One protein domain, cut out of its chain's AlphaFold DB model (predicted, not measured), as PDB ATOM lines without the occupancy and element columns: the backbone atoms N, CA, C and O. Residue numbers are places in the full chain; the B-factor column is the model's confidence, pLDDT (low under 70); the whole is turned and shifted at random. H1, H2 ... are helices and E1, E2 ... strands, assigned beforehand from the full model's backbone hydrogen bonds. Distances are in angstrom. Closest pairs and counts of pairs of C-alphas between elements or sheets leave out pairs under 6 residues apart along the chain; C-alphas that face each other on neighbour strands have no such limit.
ATOM      1  N   LYS A   6     220.595 142.074 215.925       92.06
ATOM      2  CA  LYS A   6     221.386 143.266 216.285       92.06
ATOM      3  C   LYS A   6     220.607 144.588 216.155       92.06
ATOM      4  O   LYS A   6     220.750 145.417 217.057       92.06
ATOM      5  N   PRO A   7     219.791 144.830 215.106       93.94
ATOM      6  CA  PRO A   7     219.044 146.083 214.980       93.94
ATOM      7  C   PRO A   7     218.015 146.268 216.100       93.94
ATOM      8  O   PRO A   7     217.972 147.330 216.717       93.94
ATOM      9  N   MET A   8     217.244 145.221 216.409       95.50
ATOM     10  CA  MET A   8     216.241 145.254 217.476       95.50
ATOM     11  C   MET A   8     216.898 145.424 218.849       95.50
ATOM     12  O   MET A   8     216.515 146.307 219.614       95.50
ATOM     13  N   ALA A   9     217.948 144.645 219.134       96.69
ATOM     14  CA  ALA A   9     218.693 144.743 220.387       96.69
ATOM     15  C   ALA A   9     219.240 146.161 220.617       96.69
ATOM     16  O   ALA A   9     219.177 146.681 221.730       96.69
ATOM     17  N   LYS A  10     219.711 146.825 219.554       95.94
ATOM     18  CA  LYS A  10     220.177 148.213 219.623       95.94
ATOM     19  C   LYS A  10     219.056 149.195 219.967       95.94
ATOM     20  O   LYS A  10     219.286 150.103 220.759       95.94
ATOM     21  N   ILE A  11     217.862 149.033 219.392       96.31
ATOM     22  CA  ILE A  11     216.705 149.892 219.700       96.31
ATOM     23  C   ILE A  11     216.313 149.741 221.172       96.31
ATOM     24  O   ILE A  11     216.142 150.745 221.862       96.31
ATOM     25  N   ILE A  12     216.240 148.499 221.662       97.50
ATOM     26  CA  ILE A  12     215.915 148.201 223.062       97.50
ATOM     27  C   ILE A  12     216.967 148.803 223.997       97.50
ATOM     28  O   ILE A  12     216.610 149.489 224.952       97.50
ATOM     29  N   ALA A  13     218.255 148.609 223.701       97.69
ATOM     30  CA  ALA A  13     219.344 149.161 224.501       97.69
ATOM     31  C   ALA A  13     219.281 150.696 224.574       97.69
ATOM     32  O   ALA A  13     219.362 151.257 225.662       97.69
ATOM     33  N   LEU A  14     219.063 151.378 223.443       97.81
ATOM     34  CA  LEU A  14     218.927 152.838 223.418       97.81
ATOM     35  C   LEU A  14     217.717 153.318 224.233       97.81
ATOM     36  O   LEU A  14     217.840 154.289 224.976       97.81
ATOM     37  N   GLY A  15     216.573 152.635 224.130       97.44
ATOM     38  CA  GLY A  15     215.378 152.966 224.911       97.44
ATOM     39  C   GLY A  15     215.567 152.741 226.415       97.44
ATOM     40  O   GLY A  15     215.118 153.556 227.222       97.44
ATOM     41  N   LEU A  16     216.277 151.677 226.802       98.19
ATOM     42  CA  LEU A  16     216.629 151.413 228.196       98.19
ATOM     43  C   LEU A  16     217.550 152.507 228.748       98.19
ATOM     44  O   LEU A  16     217.251 153.071 229.800       98.19
ATOM     45  N   THR A  17     218.619 152.845 228.024       98.31
ATOM     46  CA  THR A  17     219.549 153.914 228.412       98.31
ATOM     47  C   THR A  17     218.825 155.251 228.566       98.31
ATOM     48  O   THR A  17     218.987 155.921 229.583       98.31
ATOM     49  N   GLU A  18     217.938 155.594 227.628       97.88
ATOM     50  CA  GLU A  18     217.103 156.800 227.703       97.88
ATOM     51  C   GLU A  18     216.232 156.812 228.973       97.88
ATOM     52  O   GLU A  18     216.143 157.813 229.689       97.88
ATOM     53  N   SER A  19     215.618 155.670 229.292       97.88
ATOM     54  CA  SER A  19     214.785 155.491 230.482       97.88
ATOM     55  C   SER A  19     215.580 155.618 231.790       97.88
ATOM     56  O   SER A  19     215.063 156.130 232.787       97.88
ATOM     57  N   LEU A  20     216.837 155.165 231.803       98.00
ATOM     58  CA  LEU A  20     217.739 155.293 232.948       98.00
ATOM     59  C   LEU A  20     218.211 156.735 233.132       98.00
ATOM     60  O   LEU A  20     218.111 157.251 234.242       98.00
ATOM     61  N   HIS A  21     218.623 157.415 232.056       97.19
ATOM     62  CA  HIS A  21     218.976 158.838 232.097       97.19
ATOM     63  C   HIS A  21     217.855 159.684 232.699       97.19
ATOM     64  O   HIS A  21     218.108 160.523 233.567       97.19
ATOM     65  N   LYS A  22     216.606 159.410 232.301       97.12
ATOM     66  CA  LYS A  22     215.432 160.042 232.900       97.12
ATOM     67  C   LYS A  22     215.370 159.789 234.406       97.12
ATOM     68  O   LYS A  22     215.359 160.742 235.175       97.12
ATOM     69  N   ARG A  23     215.342 158.524 234.842       97.44
ATOM     70  CA  ARG A  23     215.198 158.184 236.272       97.44
ATOM     71  C   ARG A  23     216.305 158.790 237.129       97.44
ATOM     72  O   ARG A  23     215.990 159.375 238.156       97.44
ATOM     73  N   ILE A  24     217.558 158.695 236.692       96.62
ATOM     74  CA  ILE A  24     218.707 159.261 237.410       96.62
ATOM     75  C   ILE A  24     218.543 160.775 237.556       96.62
ATOM     76  O   ILE A  24     218.620 161.285 238.666       96.62
ATOM     77  N   THR A  25     218.203 161.479 236.471       96.25
ATOM     78  CA  THR A  25     217.998 162.936 236.513       96.25
ATOM     79  C   THR A  25     216.911 163.337 237.518       96.25
ATOM     80  O   THR A  25     217.079 164.299 238.265       96.25
ATOM     81  N   TYR A  26     215.802 162.590 237.560       95.69
ATOM     82  CA  TYR A  26     214.729 162.822 238.530       95.69
ATOM     83  C   TYR A  26     215.159 162.516 239.972       95.69
ATOM     84  O   TYR A  26     214.790 163.260 240.875       95.69
ATOM     85  N   LEU A  27     215.946 161.457 240.193       96.81
ATOM     86  CA  LEU A  27     216.462 161.091 241.519       96.81
ATOM     87  C   LEU A  27     217.468 162.111 242.060       96.81
ATOM     88  O   LEU A  27     217.475 162.392 243.253       96.81
ATOM     89  N   GLU A  28     218.288 162.698 241.191       94.81
ATOM     90  CA  GLU A  28     219.231 163.758 241.560       94.81
ATOM     91  C   GLU A  28     218.542 165.089 241.903       94.81
ATOM     92  O   GLU A  28     219.194 166.008 242.407       94.81
ATOM     93  N   GLY A  29     217.247 165.227 241.589       92.19
ATOM     94  CA  GLY A  29     216.481 166.456 241.808       92.19
ATOM     95  C   GLY A  29     217.019 167.658 241.025       92.19
ATOM     96  O   GLY A  29     216.785 168.804 241.407       92.19
ATOM     97  N   ALA A  30     217.790 167.423 239.961       89.44
ATOM     98  CA  ALA A  30     218.363 168.495 239.161       89.44
ATOM     99  C   ALA A  30     217.286 169.154 238.274       89.44
ATOM    100  O   ALA A  30     216.404 168.453 237.768       89.44
ATOM    101  N   PRO A  31     217.355 170.478 238.029       94.19
ATOM    102  CA  PRO A  31     216.456 171.135 237.087       94.19
ATOM    103  C   PRO A  31     216.545 170.495 235.700       94.19
ATOM    104  O   PRO A  31     217.638 170.249 235.186       94.19
ATOM    105  N   ILE A  32     215.390 170.232 235.089       95.94
ATOM    106  CA  ILE A  32     215.291 169.616 233.765       95.94
ATOM    107  C   ILE A  32     214.905 170.699 232.761       95.94
ATOM    108  O   ILE A  32     213.820 171.274 232.857       95.94
ATOM    109  N   ILE A  33     215.759 170.926 231.766       95.19
ATOM    110  CA  ILE A  33     215.555 171.930 230.713       95.19
ATOM    111  C   ILE A  33     215.395 171.269 229.342       95.19
ATOM    112  O   ILE A  33     215.714 170.087 229.158       95.19
ATOM    113  N   LYS A  34     214.887 172.013 228.353       95.38
ATOM    114  CA  LYS A  34     214.827 171.510 226.973       95.38
ATOM    115  C   LYS A  34     216.223 171.515 226.363       95.38
ATOM    116  O   LYS A  34     216.998 172.448 226.547       95.38
ATOM    117  N   LEU A  35     216.515 170.526 225.519       93.62
ATOM    118  CA  LEU A  35     217.801 170.459 224.815       93.62
ATOM    119  C   LEU A  35     218.050 171.700 223.932       93.62
ATOM    120  O   LEU A  35     219.187 172.130 223.768       93.62
ATOM    121  N   SER A  36     216.984 172.309 223.403       90.50
ATOM    122  CA  SER A  36     217.037 173.565 222.642       90.50
ATOM    123  C   SER A  36     217.424 174.790 223.477       90.50
ATOM    124  O   SER A  36     217.880 175.782 222.916       90.50
ATOM    125  N   GLU A  37     217.197 174.755 224.791       91.12
ATOM    126  CA  GLU A  37     217.577 175.831 225.717       91.12
ATOM    127  C   GLU A  37     219.065 175.708 226.067       91.12
ATOM    128  O   GLU A  37     219.796 176.686 225.946       91.12
ATOM    129  N   LEU A  38     219.549 174.486 226.315       88.75
ATOM    130  CA  LEU A  38     220.967 174.191 226.566       88.75
ATOM    131  C   LEU A  38     221.899 174.634 225.416       88.75
ATOM    132  O   LEU A  38     223.010 175.105 225.648       88.75
ATOM    133  N   VAL A  39     221.445 174.518 224.159       85.19
ATOM    134  CA  VAL A  39     222.171 175.017 222.969       85.19
ATOM    135  C   VAL A  39     222.550 176.492 223.122       85.19
ATOM    136  O   VAL A  39     223.651 176.886 222.741       85.19
ATOM    137  N   LYS A  40     221.647 177.300 223.690       81.75
ATOM    138  CA  LYS A  40     221.850 178.741 223.872       81.75
ATOM    139  C   LYS A  40     222.870 179.036 224.969       81.75
ATOM    140  O   LYS A  40     223.605 180.007 224.857       81.75
ATOM    141  N   GLU A  41     222.931 178.192 225.997       80.44
ATOM    142  CA  GLU A  41     223.802 178.380 227.162       80.44
ATOM    143  C   GLU A  41     225.240 177.887 226.934       80.44
ATOM    144  O   GLU A  41     226.158 178.371 227.590       80.44
ATOM    145  N   HIS A  42     225.466 176.904 226.052       78.25
ATOM    146  CA  HIS A  42     226.769 176.215 225.937       78.25
ATOM    147  C   HIS A  42     227.463 176.354 224.575       78.25
ATOM    148  O   HIS A  42     228.507 175.740 224.357       78.25
ATOM    149  N   GLY A  43     226.892 177.106 223.629       74.81
ATOM    150  CA  GLY A  43     227.510 177.358 222.317       74.81
ATOM    151  C   GLY A  43     227.698 176.114 221.430       74.81
ATOM    152  O   GLY A  43     228.338 176.190 220.383       74.81
ATOM    153  N   LYS A  44     227.145 174.956 221.817       79.25
ATOM    154  CA  LYS A  44     227.141 173.725 221.008       79.25
ATOM    155  C   LYS A  44     226.068 173.837 219.925       79.25
ATOM    156  O   LYS A  44     224.974 174.327 220.178       79.25
ATOM    157  N   THR A  45     226.331 173.326 218.722       86.50
ATOM    158  CA  THR A  45     225.320 173.350 217.651       86.50
ATOM    159  C   THR A  45     224.129 172.447 217.990       86.50
ATOM    160  O   THR A  45     224.292 171.343 218.523       86.50
ATOM    161  N   ALA A  46     222.918 172.880 217.622       87.75
ATOM    162  CA  ALA A  46     221.690 172.114 217.854       87.75
ATOM    163  C   ALA A  46     221.748 170.700 217.245       87.75
ATOM    164  O   ALA A  46     221.315 169.734 217.870       87.75
ATOM    165  N   SER A  47     222.354 170.565 216.059       90.88
ATOM    166  CA  SER A  47     222.548 169.271 215.390       90.88
ATOM    167  C   SER A  47     223.480 168.342 216.172       90.88
ATOM    168  O   SER A  47     223.183 167.156 216.327       90.88
ATOM    169  N   SER A  48     224.587 168.859 216.716       91.62
ATOM    170  CA  SER A  48     225.519 168.053 217.514       91.62
ATOM    171  C   SER A  48     224.836 167.481 218.759       91.62
ATOM    172  O   SER A  48     224.898 166.273 219.002       91.62
ATOM    173  N   LEU A  49     224.095 168.322 219.491       91.75
ATOM    174  CA  LEU A  49     223.364 167.901 220.687       91.75
ATOM    175  C   LEU A  49     222.223 166.930 220.369       91.75
ATOM    176  O   LEU A  49     222.085 165.915 221.050       91.75
ATOM    177  N   ALA A  50     221.450 167.172 219.308       92.56
ATOM    178  CA  ALA A  50     220.395 166.254 218.879       92.56
ATOM    179  C   ALA A  50     220.957 164.875 218.497       92.56
ATOM    180  O   ALA A  50     220.407 163.836 218.871       92.56
ATOM    181  N   ASN A  51     222.093 164.849 217.797       94.69
ATOM    182  CA  ASN A  51     222.776 163.612 217.441       94.69
ATOM    183  C   ASN A  51     223.329 162.878 218.666       94.69
ATOM    184  O   ASN A  51     223.233 161.652 218.739       94.69
ATOM    185  N   ALA A  52     223.886 163.609 219.631       94.81
ATOM    186  CA  ALA A  52     224.367 163.046 220.887       94.81
ATOM    187  C   ALA A  52     223.221 162.441 221.715       94.81
ATOM    188  O   ALA A  52     223.338 161.307 222.181       94.81
ATOM    189  N   ALA A  53     222.085 163.140 221.812       95.81
ATOM    190  CA  ALA A  53     220.884 162.645 222.480       95.81
ATOM    191  C   ALA A  53     220.339 161.376 221.802       95.81
ATOM    192  O   ALA A  53     220.077 160.369 222.459       95.81
ATOM    193  N   ARG A  54     220.259 161.362 220.463       95.62
ATOM    194  CA  ARG A  54     219.803 160.188 219.700       95.62
ATOM    195  C   ARG A  54     220.722 158.975 219.871       95.62
ATOM    196  O   ARG A  54     220.246 157.844 219.887       95.62
ATOM    197  N   ARG A  55     222.035 159.202 219.969       96.38
ATOM    198  CA  ARG A  55     223.033 158.150 220.227       96.38
ATOM    199  C   ARG A  55     223.163 157.790 221.708       96.38
ATOM    200  O   ARG A  55     223.931 156.884 222.008       96.38
ATOM    201  N   GLN A  56     222.439 158.477 222.596       97.00
ATOM    202  CA  GLN A  56     222.514 158.299 224.048       97.00
ATOM    203  C   GLN A  56     223.945 158.459 224.602       97.00
ATOM    204  O   GLN A  56     224.317 157.808 225.570       97.00
ATOM    205  N   THR A  57     224.760 159.335 223.997       95.81
ATOM    206  CA  THR A  57     226.120 159.659 224.484       95.81
ATOM    207  C   THR A  57     226.128 160.791 225.514       95.81
ATOM    208  O   THR A  57     227.182 161.174 226.008       95.81
ATOM    209  N   ILE A  58     224.959 161.368 225.785       95.25
ATOM    210  CA  ILE A  58     224.702 162.384 226.808       95.25
ATOM    211  C   ILE A  58     223.439 161.960 227.569       95.25
ATOM    212  O   ILE A  58     222.612 161.258 226.972       95.25
ATOM    213  N   PRO A  59     223.246 162.387 228.830       96.19
ATOM    214  CA  PRO A  59     222.114 161.990 229.664       96.19
ATOM    215  C   PRO A  59     220.811 162.714 229.275       96.19
ATOM    216  O   PRO A  59     220.137 163.318 230.106       96.19
ATOM    217  N   ALA A  60     220.467 162.684 227.987       96.75
ATOM    218  CA  ALA A  60     219.268 163.291 227.431       96.75
ATOM    219  C   ALA A  60     218.175 162.246 227.190       96.75
ATOM    220  O   ALA A  60     218.431 161.126 226.738       96.75
ATOM    221  N   PHE A  61     216.934 162.648 227.434       97.69
ATOM    222  CA  PHE A  61     215.758 161.793 227.322       97.69
ATOM    223  C   PHE A  61     214.562 162.566 226.778       97.69
ATOM    224  O   PHE A  61     214.510 163.793 226.867       97.69
ATOM    225  N   ARG A  62     213.591 161.859 226.194       97.00
ATOM    226  CA  ARG A  62     212.371 162.477 225.677       97.00
ATOM    227  C   ARG A  62     211.251 162.460 226.701       97.00
ATOM    228  O   ARG A  62     210.977 161.459 227.358       97.00
ATOM    229  N   GLU A  63     210.519 163.563 226.747       95.75
ATOM    230  CA  GLU A  63     209.228 163.649 227.416       95.75
ATOM    231  C   GLU A  63     208.201 164.247 226.472       95.75
ATOM    232  O   GLU A  63     208.384 165.359 225.979       95.75
ATOM    233  N   LYS A  64     207.122 163.497 226.205       93.75
ATOM    234  CA  LYS A  64     206.074 163.896 225.250       93.75
ATOM    235  C   LYS A  64     206.661 164.333 223.891       93.75
ATOM    236  O   LYS A  64     206.241 165.324 223.311       93.75
ATOM    237  N   GLY A  65     207.685 163.614 223.419       93.31
ATOM    238  CA  GLY A  65     208.377 163.896 222.154       93.31
ATOM    239  C   GLY A  65     209.458 164.985 222.210       93.31
ATOM    240  O   GLY A  65     210.178 165.155 221.231       93.31
ATOM    241  N   VAL A  66     209.633 165.684 223.335       95.38
ATOM    242  CA  VAL A  66     210.616 166.771 223.475       95.38
ATOM    243  C   VAL A  66     211.880 166.267 224.163       95.38
ATOM    244  O   VAL A  66     211.797 165.688 225.243       95.38
ATOM    245  N   TRP A  67     213.049 166.519 223.567       96.38
ATOM    246  CA  TRP A  67     214.342 166.226 224.191       96.38
ATOM    247  C   TRP A  67     214.615 167.144 225.381       96.38
ATOM    248  O   TRP A  67     214.548 168.372 225.266       96.38
ATOM    249  N   LYS A  68     214.981 166.533 226.501       96.50
ATOM    250  CA  LYS A  68     215.318 167.183 227.761       96.50
ATOM    251  C   LYS A  68     216.629 166.645 228.317       96.50
ATOM    252  O   LYS A  68     217.058 165.550 227.954       96.50
ATOM    253  N   ILE A  69     217.250 167.428 229.187       96.00
ATOM    254  CA  ILE A  69     218.491 167.085 229.879       96.00
ATOM    255  C   ILE A  69     218.540 167.815 231.225       96.00
ATOM    256  O   ILE A  69     217.865 168.831 231.412       96.00
ATOM    257  N   SER A  70     219.328 167.293 232.159       95.38
ATOM    258  CA  SER A  70     219.677 168.014 233.383       95.38
ATOM    259  C   SER A  70     220.410 169.316 233.048       95.38
ATOM    260  O   SER A  70     221.370 169.302 232.278       95.38
ATOM    261  N   GLN A  71     220.014 170.427 233.669       91.44
ATOM    262  CA  GLN A  71     220.718 171.711 233.568       91.44
ATOM    263  C   GLN A  71     222.143 171.640 234.142       91.44
ATOM    264  O   GLN A  71     222.997 172.439 233.784       91.44
TER     265      GLN A  71
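This is residues 6 to 71 of the 74 residues of an uncharacterized protein of Parcubacteria group bacterium GW2011_GWB1_44_7 (UniProt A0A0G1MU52). What would one see first in this model? A small three-stranded sheet is held between helices: the long helix H1 slants over one face, and the two short helices H2 and H3 are on the opposite face, meeting at a corner. The first residues of H1, 6 to 12, stick out free of the rest, while the hairpin of E2 and E3 lies at the core. What are the parts and their order? The printed part has 66 residues, with three named helices and three named strands in the order H1, E1, H2, H3, E2, E3, a mixed class of helices and strands. The sheet runs E1, E3, E2 and is antiparallel throughout. How large and how dense is it? It is compact, with a radius of gyration of the C-alphas of 12.0 A, and the C-alphas span 37 by 28 by 19 A.

How is the sheet put together? Its inner strand is E3, residues 66 to 70, and its edge strands are E1, residues 32 to 34, and E2, residues 60 to 63. E1 and E3 are antiparallel, with 138 degrees between their directions, and N 33 and O 69 are within hydrogen-bond range at 3.0 A. E2 and E3 form a hairpin, antiparallel at 133 degrees, with N 68 and O 61 at 2.8 A and N 63 and O 66 at 2.9 A, both within hydrogen-bond range. How does the longest helix stand to it? H1, residues 6 to 27, is on the sheet at a height of 7.1 A, over E3 and, only just, over E2, on which 3 of its C-alphas fall. It runs slantwise to the strands, at 53 degrees to E3 on the local plane, and the closest C-alphas of H1 and E2 are those of Glu 18 and Phe 61, 5.2 A apart. What is on the opposite face? H3, residues 46 to 54, is there at a height of 10.3 A, over E3 and E2 and across the strands, at 81 degrees to E2 on the local plane; its closest C-alphas to E2 are those of Ala 53 and Ala 60, 5.2 A apart. H2, residues 35 to 42, is on the same face as H3 at a height of 7.5 A but over none of the strands; its closest C-alphas to E3 are those of Leu 35 and Lys 68, 5.1 A apart. How do the helices stand to each other? H2 and H3 touch at a steep tilt of 55 degrees, opposite ways, and their closest C-alphas are those of Val 39 and Ala 46, 5.9 A apart. H1 and H2 are apart, and H1 and H3 are only just apart, with 8.3 A between their closest C-alphas. In H1 and H3 every O i to N i+4 pair is within hydrogen-bond range, and in H2 3 of 4 are.

Where do the strands lie? E1 is 7.1 A from first to last C-alpha, E2 is 10.0 A, and E3 is 13.5 A, ending with C-alpha 70 at (219.677, 168.014, 233.383). Where are the helices? H1 is 31.3 A long, from C-alpha 6 at (221.386, 143.266, 216.285) to C-alpha 27 at (216.462, 161.091, 241.519). H2 is 10.7 A long and H3 12.2 A. How does the backbone pass from E1 to E2? E1, then H2 and H3, then E2 make a split strand-helix-strand unit, two strands of one sheet that are not neighbours, with helices between them along the chain and E3 between them in the sheet; its crossover is right-handed.

How far does the printed part reach? The two C-alphas farthest apart are those of Lys 6 and Glu 41, 36.8 A. Is it continuous, and are its links long? The printed part has no cut, and the five links between its named elements are tight. Is confidence low anywhere? The mean pLDDT of the printed part is 93.6, and no printed residue is under 70; the mean of H2 is 86.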